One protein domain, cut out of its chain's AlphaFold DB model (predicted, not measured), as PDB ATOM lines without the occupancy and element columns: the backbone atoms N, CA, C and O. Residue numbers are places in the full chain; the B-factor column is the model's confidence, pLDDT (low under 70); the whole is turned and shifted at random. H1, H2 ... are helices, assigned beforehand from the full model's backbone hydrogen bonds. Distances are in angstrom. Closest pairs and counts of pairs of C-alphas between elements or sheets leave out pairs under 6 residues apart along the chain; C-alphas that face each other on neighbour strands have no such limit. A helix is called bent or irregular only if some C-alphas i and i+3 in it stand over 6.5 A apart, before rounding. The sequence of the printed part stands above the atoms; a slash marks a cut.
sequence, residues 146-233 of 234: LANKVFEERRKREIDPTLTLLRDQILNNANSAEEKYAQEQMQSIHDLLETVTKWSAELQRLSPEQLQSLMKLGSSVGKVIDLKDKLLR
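What this domain is: This is residues 146 to 233 of the 234 residues of the protein "ArsR family transcriptional regulator" of Pseudoalteromonas citrea DSM 8771 (UniProt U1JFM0). A long helical hairpin makes one arm of a wide, flat V, and a third long helix, H3, makes the other. In the hairpin the bent H1 runs out and H2 folds back beside it; H3 then turns off from the end of H2, and residues 215 to 233 stick out free. The printed part has 88 residues with three named helices, H1, H2 and H3 in chain order, and no named strand, and its class is all helix. It is extended, with a radius of gyration of the C-alphas of 18.8 A, and spans 50 by 45 by 13 A.

Where its parts are: H1, residues 146 to 171, begins with C-alpha 146 at (106.048, 150.597, 84.389). By its hydrogen bonds it was assigned as one helix, but it is bent: C-alphas 157 and 160 are 6.6 A apart. Its arms are H1a, residues 146 to 157, 16.4 A long, and H1b, residues 160 to 171, 17.0 A long, at a shallow tilt of 33 degrees, only just short of steep. H2, residues 177 to 204, is 40.7 A long. H3, residues 208 to 231, is 34.8 A long and ends with C-alpha 231 at (88.886, 118.671, 110.187).

How they stand to each other: H1b and H2 form a helical hairpin and touch, H2 with residues 183 to 194 alone; their closest C-alphas, of Ile 170 and Gln 183, are 5.9 A apart. They run opposite ways at 36 degrees, only just a steep tilt. H1a and H2 are close but not clearly touching, with the closest C-alphas, of Asn 148 and Gln 204, 6.1 A apart. H2 and H3 are also close but not clearly touching, opposite ways at a steep tilt of 58 degrees; their closest C-alphas, of Leu 203 and Leu 211, are 7.3 A apart. H3 is apart from H1a and H1b. Every O i to N i+4 pair is within hydrogen-bond range in H1a, H1b and H2, and 19 of 20 are in H3.

The domain as a whole: The two C-alphas farthest apart, of Ser 176 and Glu 209, are 52.1 A apart. The printed part has no cut, and both links are tight. Mean pLDDT of the printed part is 88.1, with residues 232 to 233 under 70.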
ATOM      1  N   LEU A 146     106.666 149.346  83.939       94.69
ATOM      2  CA  LEU A 146     106.048 150.597  84.389       94.69
ATOM      3  C   LEU A 146     105.374 150.432  85.757       94.69
ATOM      4  O   LEU A 146     105.586 151.261  86.639       94.69
ATOM      5  N   ALA A 147     104.592 149.364  85.950       91.69
ATOM      6  CA  ALA A 147     103.926 149.093  87.223       91.69
ATOM      7  C   ALA A 147     104.945 148.924  88.361       91.69
ATOM      8  O   ALA A 147     104.829 149.584  89.397       91.69
ATOM      9  N   ASN A 148     105.993 148.124  88.144       92.44
ATOM     10  CA  ASN A 148     107.070 147.938  89.118       92.44
ATOM     11  C   ASN A 148     107.785 149.255  89.452       92.44
ATOM     12  O   ASN A 148     108.034 149.511  90.629       92.44
ATOM     13  N   LYS A 149     108.041 150.123  88.462       93.75
ATOM     14  CA  LYS A 149     108.631 151.457  88.686       93.75
ATOM     15  C   LYS A 149     107.733 152.368  89.516       93.75
ATOM     16  O   LYS A 149     108.241 153.033  90.412       93.75
ATOM     17  N   VAL A 150     106.415 152.360  89.292       93.25
ATOM     18  CA  VAL A 150     105.467 153.111  90.139       93.25
ATOM     19  C   VAL A 150     105.527 152.632  91.592       93.25
ATOM     20  O   VAL A 150     105.616 153.465  92.492       93.25
ATOM     21  N   PHE A 151     105.513 151.316  91.839       91.69
ATOM     22  CA  PHE A 151     105.607 150.773  93.201       91.69
ATOM     23  C   PHE A 151     106.962 151.070  93.863       91.69
ATOM     24  O   PHE A 151     106.998 151.489  95.016       91.69
ATOM     25  N   GLU A 152     108.066 150.905  93.131       92.00
ATOM     26  CA  GLU A 152     109.431 151.175  93.599       92.00
ATOM     27  C   GLU A 152     109.621 152.652  93.973       92.00
ATOM     28  O   GLU A 152     110.044 152.968  95.083       92.00
ATOM     29  N   GLU A 153     109.248 153.573  93.081       93.38
ATOM     30  CA  GLU A 153     109.348 155.011  93.335       93.38
ATOM     31  C   GLU A 153     108.400 155.477  94.441       93.38
ATOM     32  O   GLU A 153     108.766 156.350  95.228       93.38
ATOM     33  N   ARG A 154     107.209 154.875  94.570       92.81
ATOM     34  CA  ARG A 154     106.307 155.166  95.692       92.81
ATOM     35  C   ARG A 154     106.913 154.699  97.017       92.81
ATOM     36  O   ARG A 154     106.889 155.453  97.984       92.81
ATOM     37  N   ARG A 155     107.521 153.507  97.066       92.56
ATOM     38  CA  ARG A 155     108.200 153.010  98.275       92.56
ATOM     39  C   ARG A 155     109.328 153.950  98.712       92.56
ATOM     40  O   ARG A 155     109.337 154.375  99.865       92.56
ATOM     41  N   LYS A 156     110.197 154.360  97.779       93.12
ATOM     42  CA  LYS A 156     111.297 155.310  98.043       93.12
ATOM     43  C   LYS A 156     110.836 156.670  98.564       93.12
ATOM     44  O   LYS A 156     111.557 157.295  99.333       93.12
ATOM     45  N   ARG A 157     109.681 157.161  98.103       93.12
ATOM     46  CA  ARG A 157     109.177 158.504  98.442       93.12
ATOM     47  C   ARG A 157     108.409 158.540  99.758       93.12
ATOM     48  O   ARG A 157     108.564 159.503 100.497       93.12
ATOM     49  N   GLU A 158     107.618 157.509 100.052       93.00
ATOM     50  CA  GLU A 158     106.686 157.521 101.192       93.00
ATOM     51  C   GLU A 158     107.139 156.607 102.355       93.00
ATOM     52  O   GLU A 158     106.953 156.935 103.529       93.00
ATOM     53  N   ILE A 159     107.736 155.444 102.053       94.69
ATOM     54  CA  ILE A 159     108.009 154.383 103.042       94.69
ATOM     55  C   ILE A 159     109.452 154.435 103.548       94.69
ATOM     56  O   ILE A 159     109.676 154.437 104.759       94.69
ATOM     57  N   ASP A 160     110.431 154.520 102.645       95.06
ATOM     58  CA  ASP A 160     111.856 154.514 103.004       95.06
ATOM     59  C   ASP A 160     112.252 155.695 103.941       95.06
ATOM     60  O   ASP A 160     113.016 155.463 104.889       95.06
ATOM     61  N   PRO A 161     111.704 156.929 103.803       96.00
ATOM     62  CA  PRO A 161     111.944 158.015 104.761       96.00
ATOM     63  C   PRO A 161     111.317 157.740 106.133       96.00
ATOM     64  O   PRO A 161     111.955 157.973 107.159       96.00
ATOM     65  N   THR A 162     110.108 157.173 106.159       96.31
ATOM     66  CA  THR A 162     109.401 156.795 107.394       96.31
ATOM     67  C   THR A 162     110.165 155.709 108.156       96.31
ATOM     68  O   THR A 162     110.391 155.836 109.357       96.31
ATOM     69  N   LEU A 163     110.660 154.680 107.457       95.88
ATOM     70  CA  LEU A 163     111.539 153.655 108.032       95.88
ATOM     71  C   LEU A 163     112.858 154.234 108.562       95.88
ATOM     72  O   LEU A 163     113.403 153.714 109.533       95.88
ATOM     73  N   THR A 164     113.388 155.284 107.931       95.81
ATOM     74  CA  THR A 164     114.616 155.958 108.383       95.81
ATOM     75  C   THR A 164     114.372 156.744 109.670       95.81
ATOM     76  O   THR A 164     115.116 156.562 110.630       95.81
ATOM     77  N   LEU A 165     113.290 157.530 109.725       95.25
ATOM     78  CA  LEU A 165     112.864 158.252 110.928       95.25
ATOM     79  C   LEU A 165     112.615 157.297 112.103       95.25
ATOM     80  O   LEU A 165     113.124 157.522 113.194       95.25
ATOM     81  N   LEU A 166     111.864 156.213 111.881       95.94
ATOM     82  CA  LEU A 166     111.553 155.252 112.941       95.94
ATOM     83  C   LEU A 166     112.820 154.603 113.514       95.94
ATOM     84  O   LEU A 166     112.938 154.521 114.730       95.94
ATOM     85  N   ARG A 167     113.794 154.207 112.676       94.44
ATOM     86  CA  ARG A 167     115.075 153.650 113.160       94.44
ATOM     87  C   ARG A 167     115.828 154.619 114.068       94.44
ATOM     88  O   ARG A 167     116.345 154.190 115.089       94.44
ATOM     89  N   ASP A 168     115.888 155.894 113.696       93.88
ATOM     90  CA  ASP A 168     116.549 156.929 114.497       93.88
ATOM     91  C   ASP A 168     115.864 157.107 115.863       93.88
ATOM     92  O   ASP A 168     116.511 157.029 116.905       93.88
ATOM     93  N   GLN A 169     114.534 157.228 115.876       92.31
ATOM     94  CA  GLN A 169     113.771 157.409 117.114       92.31
ATOM     95  C   GLN A 169     113.804 156.170 118.026       92.31
ATOM     96  O   GLN A 169     113.885 156.312 119.242       92.31
ATOM     97  N   ILE A 170     113.825 154.963 117.453       92.44
ATOM     98  CA  ILE A 170     113.965 153.694 118.186       92.44
ATOM     99  C   ILE A 170     115.343 153.553 118.853       92.44
ATOM    100  O   ILE A 170     115.438 152.893 119.884       92.44
ATOM    101  N   LEU A 171     116.402 154.167 118.312       90.31
ATOM    102  CA  LEU A 171     117.752 154.114 118.894       90.31
ATOM    103  C   LEU A 171     117.959 155.088 120.067       90.31
ATOM    104  O   LEU A 171     118.928 154.940 120.813       90.31
ATOM    105  N   ASN A 172     117.073 156.069 120.244       88.94
ATOM    106  CA  ASN A 172     117.147 157.024 121.345       88.94
ATOM    107  C   ASN A 172     116.645 156.403 122.663       88.94
ATOM    108  O   ASN A 172     115.736 155.574 122.685       88.94
ATOM    109  N   ASN A 173     117.229 156.812 123.793       87.38
ATOM    110  CA  ASN A 173     116.783 156.351 125.109       87.38
ATOM    111  C   ASN A 173     115.451 157.015 125.490       87.38
ATOM    112  O   ASN A 173     115.392 158.244 125.552       87.38
ATOM    113  N   ALA A 174     114.436 156.218 125.834       87.81
ATOM    114  CA  ALA A 174     113.238 156.706 126.514       87.81
ATOM    115  C   ALA A 174     113.536 157.073 127.978       87.81
ATOM    116  O   ALA A 174     114.071 156.271 128.748       87.81
ATOM    117  N   ASN A 175     113.136 158.279 128.371       92.06
ATOM    118  CA  ASN A 175     113.387 158.892 129.679       92.06
ATOM    119  C   ASN A 175     112.119 158.950 130.549       92.06
ATOM    120  O   ASN A 175     112.176 159.337 131.716       92.06
ATOM    121  N   SER A 176     110.972 158.550 129.996       94.31
ATOM    122  CA  SER A 176     109.679 158.492 130.678       94.31
ATOM    123  C   SER A 176     108.903 157.218 130.319       94.31
ATOM    124  O   SER A 176     109.199 156.533 129.339       94.31
ATOM    125  N   ALA A 177     107.880 156.890 131.116       92.38
ATOM    126  CA  ALA A 177     106.989 155.764 130.822       92.38
ATOM    127  C   ALA A 177     106.164 155.983 129.536       92.38
ATOM    128  O   ALA A 177     105.859 155.022 128.833       92.38
ATOM    129  N   GLU A 178     105.845 157.241 129.218       94.25
ATOM    130  CA  GLU A 178     105.163 157.638 127.982       94.25
ATOM    131  C   GLU A 178     106.071 157.442 126.761       94.25
ATOM    132  O   GLU A 178     105.673 156.777 125.806       94.25
ATOM    133  N   GLU A 179     107.319 157.927 126.825       94.25
ATOM    134  CA  GLU A 179     108.323 157.718 125.770       94.25
ATOM    135  C   GLU A 179     108.577 156.228 125.525       94.25
ATOM    136  O   GLU A 179     108.650 155.804 124.375       94.25
ATOM    137  N   LYS A 180     108.635 155.414 126.588       94.00
ATOM    138  CA  LYS A 180     108.822 153.965 126.455       94.00
ATOM    139  C   LYS A 180     107.663 153.305 125.699       94.00
ATOM    140  O   LYS A 180     107.902 152.533 124.774       94.00
ATOM    141  N   TYR A 181     106.417 153.626 126.051       94.00
ATOM    142  CA  TYR A 181     105.250 153.110 125.328       94.00
ATOM    143  C   TYR A 181     105.224 153.597 123.869       94.00
ATOM    144  O   TYR A 181     104.951 152.817 122.956       94.00
ATOM    145  N   ALA A 182     105.559 154.868 123.623       94.62
ATOM    146  CA  ALA A 182     105.664 155.407 122.270       94.62
ATOM    147  C   ALA A 182     106.733 154.668 121.441       94.62
ATOM    148  O   ALA A 182     106.469 154.311 120.294       94.62
ATOM    149  N   GLN A 183     107.893 154.364 122.029       94.75
ATOM    150  CA  GLN A 183     108.978 153.600 121.405       94.75
ATOM    151  C   GLN A 183     108.552 152.158 121.064       94.75
ATOM    152  O   GLN A 183     108.840 151.680 119.968       94.75
ATOM    153  N   GLU A 184     107.784 151.491 121.934       94.38
ATOM    154  CA  GLU A 184     107.189 150.167 121.666       94.38
ATOM    155  C   GLU A 184     106.201 150.202 120.474       94.38
ATOM    156  O   GLU A 184     106.194 149.297 119.629       94.38
ATOM    157  N   GLN A 185     105.402 151.269 120.344       96.25
ATOM    158  CA  GLN A 185     104.529 151.470 119.178       96.25
ATOM    159  C   GLN A 185     105.327 151.793 117.902       96.25
ATOM    160  O   GLN A 185     105.029 151.246 116.840       96.25
ATOM    161  N   MET A 186     106.370 152.627 117.989       96.44
ATOM    162  CA  MET A 186     107.262 152.932 116.861       96.44
ATOM    163  C   MET A 186     107.966 151.676 116.337       96.44
ATOM    164  O   MET A 186     108.010 151.485 115.122       96.44
ATOM    165  N   GLN A 187     108.443 150.796 117.226       96.25
ATOM    166  CA  GLN A 187     109.011 149.495 116.852       96.25
ATOM    167  C   GLN A 187     107.981 148.629 116.118       96.25
ATOM    168  O   GLN A 187     108.262 148.119 115.037       96.25
ATOM    169  N   SER A 188     106.756 148.540 116.643       96.75
ATOM    170  CA  SER A 188     105.675 147.759 116.024       96.75
ATOM    171  C   SER A 188     105.327 148.249 114.607       96.75
ATOM    172  O   SER A 188     105.065 147.446 113.709       96.75
ATOM    173  N   ILE A 189     105.349 149.569 114.379       96.62
ATOM    174  CA  ILE A 189     105.148 150.175 113.051       96.62
ATOM    175  C   ILE A 189     106.355 149.908 112.142       96.62
ATOM    176  O   ILE A 189     106.174 149.585 110.966       96.62
ATOM    177  N   HIS A 190     107.578 150.024 112.670       97.06
ATOM    178  CA  HIS A 190     108.815 149.755 111.934       97.06
ATOM    179  C   HIS A 190     108.863 148.312 111.424       97.06
ATOM    180  O   HIS A 190     109.009 148.113 110.218       97.06
ATOM    181  N   ASP A 191     108.631 147.330 112.298       95.69
ATOM    182  CA  ASP A 191     108.656 145.901 111.968       95.69
ATOM    183  C   ASP A 191     107.620 145.547 110.886       95.69
ATOM    184  O   ASP A 191     107.906 144.792 109.947       95.69
ATOM    185  N   LEU A 192     106.419 146.134 110.972       95.75
ATOM    186  CA  LEU A 192     105.361 145.964 109.975       95.75
ATOM    187  C   LEU A 192     105.770 146.545 108.614       95.75
ATOM    188  O   LEU A 192     105.691 145.849 107.596       95.75
ATOM    189  N   LEU A 193     106.218 147.804 108.583       94.44
ATOM    190  CA  LEU A 193     106.641 148.471 107.348       94.44
ATOM    191  C   LEU A 193     107.855 147.780 106.720       94.44
ATOM    192  O   LEU A 193     107.920 147.655 105.495       94.44
ATOM    193  N   GLU A 194     108.793 147.293 107.532       94.62
ATOM    194  CA  GLU A 194     109.966 146.566 107.057       94.62
ATOM    195  C   GLU A 194     109.573 145.207 106.460       94.62
ATOM    196  O   GLU A 194     110.034 144.858 105.371       94.62
ATOM    197  N   THR A 195     108.668 144.471 107.114       92.62
ATOM    198  CA  THR A 195     108.142 143.187 106.621       92.62
ATOM    199  C   THR A 195     107.428 143.352 105.279       92.62
ATOM    200  O   THR A 195     107.732 142.633 104.322       92.62
ATOM    201  N   VAL A 196     106.523 144.333 105.172       90.50
ATOM    202  CA  VAL A 196     105.799 144.642 103.925       90.50
ATOM    203  C   VAL A 196     106.770 145.078 102.822       90.50
ATOM    204  O   VAL A 196     106.653 144.620 101.686       90.50
ATOM    205  N   THR A 197     107.767 145.901 103.157       91.31
ATOM    206  CA  THR A 197     108.806 146.368 102.222       91.31
ATOM    207  C   THR A 197     109.649 145.218 101.680       91.31
ATOM    208  O   THR A 197     109.800 145.096 100.463       91.31
ATOM    209  N   LYS A 198     110.155 144.339 102.557       90.38
ATOM    210  CA  LYS A 198     110.940 143.153 102.177       90.38
ATOM    211  C   LYS A 198     110.134 142.238 101.254       90.38
ATOM    212  O   LYS A 198     110.612 141.884 100.180       90.38
ATOM    213  N   TRP A 199     108.895 141.912 101.625       87.69
ATOM    214  CA  TRP A 199     108.030 141.057 100.808       87.69
ATOM    215  C   TRP A 199     107.683 141.688  99.451       87.69
ATOM    216  O   TRP A 199     107.776 141.019  98.421       87.69
ATOM    217  N   SER A 200     107.359 142.986  99.418       85.88
ATOM    218  CA  SER A 200     107.084 143.706  98.168       85.88
ATOM    219  C   SER A 200     108.299 143.740  97.236       85.88
ATOM    220  O   SER A 200     108.125 143.623  96.025       85.88
ATOM    221  N   ALA A 201     109.514 143.874  97.776       87.38
ATOM    222  CA  ALA A 201     110.740 143.864  96.981       87.38
ATOM    223  C   ALA A 201     111.011 142.486  96.349       87.38
ATOM    224  O   ALA A 201     111.455 142.419  95.204       87.38
ATOM    225  N   GLU A 202     110.699 141.387  97.047       87.31
ATOM    226  CA  GLU A 202     110.772 140.045  96.453       87.31
ATOM    227  C   GLU A 202     109.714 139.843  95.357       87.31
ATOM    228  O   GLU A 202     110.032 139.307  94.297       87.31
ATOM    229  N   LEU A 203     108.479 140.331  95.545       85.00
ATOM    230  CA  LEU A 203     107.442 140.265  94.504       85.00
ATOM    231  C   LEU A 203     107.820 141.037  93.231       85.00
ATOM    232  O   LEU A 203     107.563 140.551  92.133       85.00
ATOM    233  N   GLN A 204     108.448 142.211  93.361       85.88
ATOM    234  CA  GLN A 204     108.886 143.033  92.222       85.88
ATOM    235  C   GLN A 204     109.975 142.363  91.367       85.88
ATOM    236  O   GLN A 204     110.143 142.727  90.203       85.88
ATOM    237  N   ARG A 205     110.707 141.380  91.913       86.25
ATOM    238  CA  ARG A 205     111.692 140.579  91.159       86.25
ATOM    239  C   ARG A 205     111.050 139.491  90.300       86.25
ATOM    240  O   ARG A 205     111.734 138.926  89.449       86.25
ATOM    241  N   LEU A 206     109.776 139.169  90.528       86.31
ATOM    242  CA  LEU A 206     109.082 138.108  89.806       86.31
ATOM    243  C   LEU A 206     108.610 138.590  88.429       86.31
ATOM    244  O   LEU A 206     108.095 139.700  88.264       86.31
ATOM    245  N   SER A 207     108.718 137.711  87.435       87.06
ATOM    246  CA  SER A 207     108.000 137.868  86.171       87.06
ATOM    247  C   SER A 207     106.481 137.691  86.381       87.06
ATOM    248  O   SER A 207     106.058 137.064  87.365       87.06
ATOM    249  N   PRO A 208     105.631 138.173  85.453       86.12
ATOM    250  CA  PRO A 208     104.184 137.951  85.514       86.12
ATOM    251  C   PRO A 208     103.800 136.467  85.653       86.12
ATOM    252  O   PRO A 208     102.873 136.116  86.385       86.12
ATOM    253  N   GLU A 209     104.537 135.575  84.988       87.44
ATOM    254  CA  GLU A 209     104.324 134.123  84.988       87.44
ATOM    255  C   GLU A 209     104.711 133.498  86.334       87.44
ATOM    256  O   GLU A 209     104.006 132.620  86.849       87.44
ATOM    257  N   GLN A 210     105.810 133.968  86.934       87.94
ATOM    258  CA  GLN A 210     106.241 133.557  88.270       87.94
ATOM    259  C   GLN A 210     105.233 134.007  89.333       87.94
ATOM    260  O   GLN A 210     104.830 133.191  90.165       87.94
ATOM    261  N   LEU A 211     104.745 135.252  89.266       85.50
ATOM    262  CA  LEU A 211     103.707 135.736  90.177       85.50
ATOM    263  C   LEU A 211     102.397 134.953  90.010       85.50
ATOM    264  O   LEU A 211     101.796 134.539  91.001       85.50
ATOM    265  N   GLN A 212     101.966 134.678  88.775       85.12
ATOM    266  CA  GLN A 212     100.777 133.855  88.533       85.12
ATOM    267  C   GLN A 212     100.941 132.436  89.112       85.12
ATOM    268  O   GLN A 212      99.992 131.876  89.668       85.12
ATOM    269  N   SER A 213     102.139 131.859  89.013       86.69
ATOM    270  CA  SER A 213     102.462 130.548  89.590       86.69
ATOM    271  C   SER A 213     102.424 130.580  91.121       86.69
ATOM    272  O   SER A 213     101.795 129.717  91.736       86.69
ATOM    273  N   LEU A 214     102.995 131.619  91.742       85.00
ATOM    274  CA  LEU A 214     102.944 131.842  93.189       85.00
ATOM    275  C   LEU A 214     101.498 131.980  93.694       85.00
ATOM    276  O   LEU A 214     101.121 131.327  94.666       85.00
ATOM    277  N   MET A 215     100.657 132.752  92.999       82.75
ATOM    278  CA  MET A 215      99.240 132.923  93.350       82.75
ATOM    279  C   MET A 215      98.444 131.611  93.246       82.75
ATOM    280  O   MET A 215      97.619 131.315  94.115       82.75
ATOM    281  N   LYS A 216      98.719 130.775  92.232       83.25
ATOM    282  CA  LYS A 216      98.126 129.428  92.108       83.25
ATOM    283  C   LYS A 216      98.509 128.534  93.294       83.25
ATOM    284  O   LYS A 216      97.629 127.893  93.880       83.25
ATOM    285  N   LEU A 217      99.783 128.536  93.693       81.12
ATOM    286  CA  LEU A 217     100.270 127.793  94.862       81.12
ATOM    287  C   LEU A 217      99.642 128.309  96.168       81.12
ATOM    288  O   LEU A 217      99.093 127.512  96.927       81.12
ATOM    289  N   GLY A 218      99.607 129.627  96.388       75.19
ATOM    290  CA  GLY A 218      98.972 130.243  97.561       75.19
ATOM    291  C   GLY A 218      97.486 129.889  97.696       75.19
ATOM    292  O   GLY A 218      97.039 129.481  98.768       75.19
ATOM    293  N   SER A 219      96.732 129.915  96.588       75.56
ATOM    294  CA  SER A 219      95.323 129.479  96.563       75.56
ATOM    295  C   SER A 219      95.127 127.992  96.904       75.56
ATOM    296  O   SER A 219      94.037 127.585  97.310       75.56
ATOM    297  N   SER A 220      96.174 127.176  96.749       71.50
ATOM    298  CA  SER A 220      96.166 125.751  97.090       71.50
ATOM    299  C   SER A 220      96.527 125.536  98.561       71.50
ATOM    300  O   SER A 220      95.852 124.767  99.241       71.50
ATOM    301  N   VAL A 221      97.503 126.283  99.093       76.00
ATOM    302  CA  VAL A 221      97.828 126.297 100.531       76.00
ATOM    303  C   VAL A 221      96.628 126.764 101.362       76.00
ATOM    304  O   VAL A 221      96.284 126.114 102.345       76.00
ATOM    305  N   GLY A 222      95.919 127.814 100.927       71.88
ATOM    306  CA  GLY A 222      94.699 128.284 101.595       71.88
ATOM    307  C   GLY A 222      93.608 127.209 101.699       71.88
ATOM    308  O   GLY A 222      92.987 127.069 102.748       71.88
ATOM    309  N   LYS A 223      93.430 126.379 100.658       73.12
ATOM    310  CA  LYS A 223      92.502 125.232 100.684       73.12
ATOM    311  C   LYS A 223      92.942 124.139 101.659       73.12
ATOM    312  O   LYS A 223      92.090 123.511 102.276       73.12
ATOM    313  N   VAL A 224      94.247 123.900 101.802       72.25
ATOM    314  CA  VAL A 224      94.784 122.914 102.757       72.25
ATOM    315  C   VAL A 224      94.616 123.395 104.201       72.25
ATOM    316  O   VAL A 224      94.268 122.590 105.061       72.25
ATOM    317  N   ILE A 225      94.795 124.694 104.464       74.19
ATOM    318  CA  ILE A 225      94.552 125.292 105.787       74.19
ATOM    319  C   ILE A 225      93.055 125.240 106.129       74.19
ATOM    320  O   ILE A 225      92.701 124.680 107.158       74.19
ATOM    321  N   ASP A 226      92.168 125.692 105.237       74.00
ATOM    322  CA  ASP A 226      90.710 125.626 105.440       74.00
ATOM    323  C   ASP A 226      90.198 124.177 105.609       74.00
ATOM    324  O   ASP A 226      89.321 123.912 106.432       74.00
ATOM    325  N   LEU A 227      90.783 123.205 104.897       73.69
ATOM    326  CA  LEU A 227      90.478 121.783 105.094       73.69
ATOM    327  C   LEU A 227      90.963 121.271 106.460       73.69
ATOM    328  O   LEU A 227      90.229 120.546 107.129       73.69
ATOM    329  N   LYS A 228      92.169 121.661 106.895       73.19
ATOM    330  CA  LYS A 228      92.704 121.327 108.222       73.19
ATOM    331  C   LYS A 228      91.833 121.924 109.331       73.19
ATOM    332  O   LYS A 228      91.463 121.203 110.253       73.19
ATOM    333  N   ASP A 229      91.440 123.187 109.213       73.94
ATOM    334  CA  ASP A 229      90.611 123.877 110.206       73.94
ATOM    335  C   ASP A 229      89.187 123.301 110.271       73.94
ATOM    336  O   ASP A 229      88.596 123.236 111.349       73.94
ATOM    337  N   LYS A 230      88.645 122.805 109.148       73.75
ATOM    338  CA  LYS A 230      87.377 122.049 109.110       73.75
ATOM    339  C   LYS A 230      87.483 120.649 109.714       73.75
ATOM    340  O   LYS A 230      86.509 120.182 110.299       73.75
ATOM    341  N   LEU A 231      88.633 119.986 109.585       70.25
ATOM    342  CA  LEU A 231      88.886 118.671 110.187       70.25
ATOM    343  C   LEU A 231      89.191 118.755 111.691       70.25
ATOM    344  O   LEU A 231      88.840 117.833 112.414       70.25
ATOM    345  N   LEU A 232      89.790 119.852 112.166       69.81
ATOM    346  CA  LEU A 232      90.078 120.101 113.587       69.81
ATOM    347  C   LEU A 232      88.906 120.733 114.366       69.81
ATOM    348  O   LEU A 232      88.999 120.905 115.578       69.81
ATOM    349  N   ARG A 233      87.806 121.089 113.688       56.91
ATOM    350  CA  ARG A 233      86.554 121.592 114.292       56.91
ATOM    351  C   ARG A 233      85.475 120.514 114.478       56.91
ATOM    352  O   ARG A 233      84.312 120.861 114.695       56.91
TER     353      ARG A 233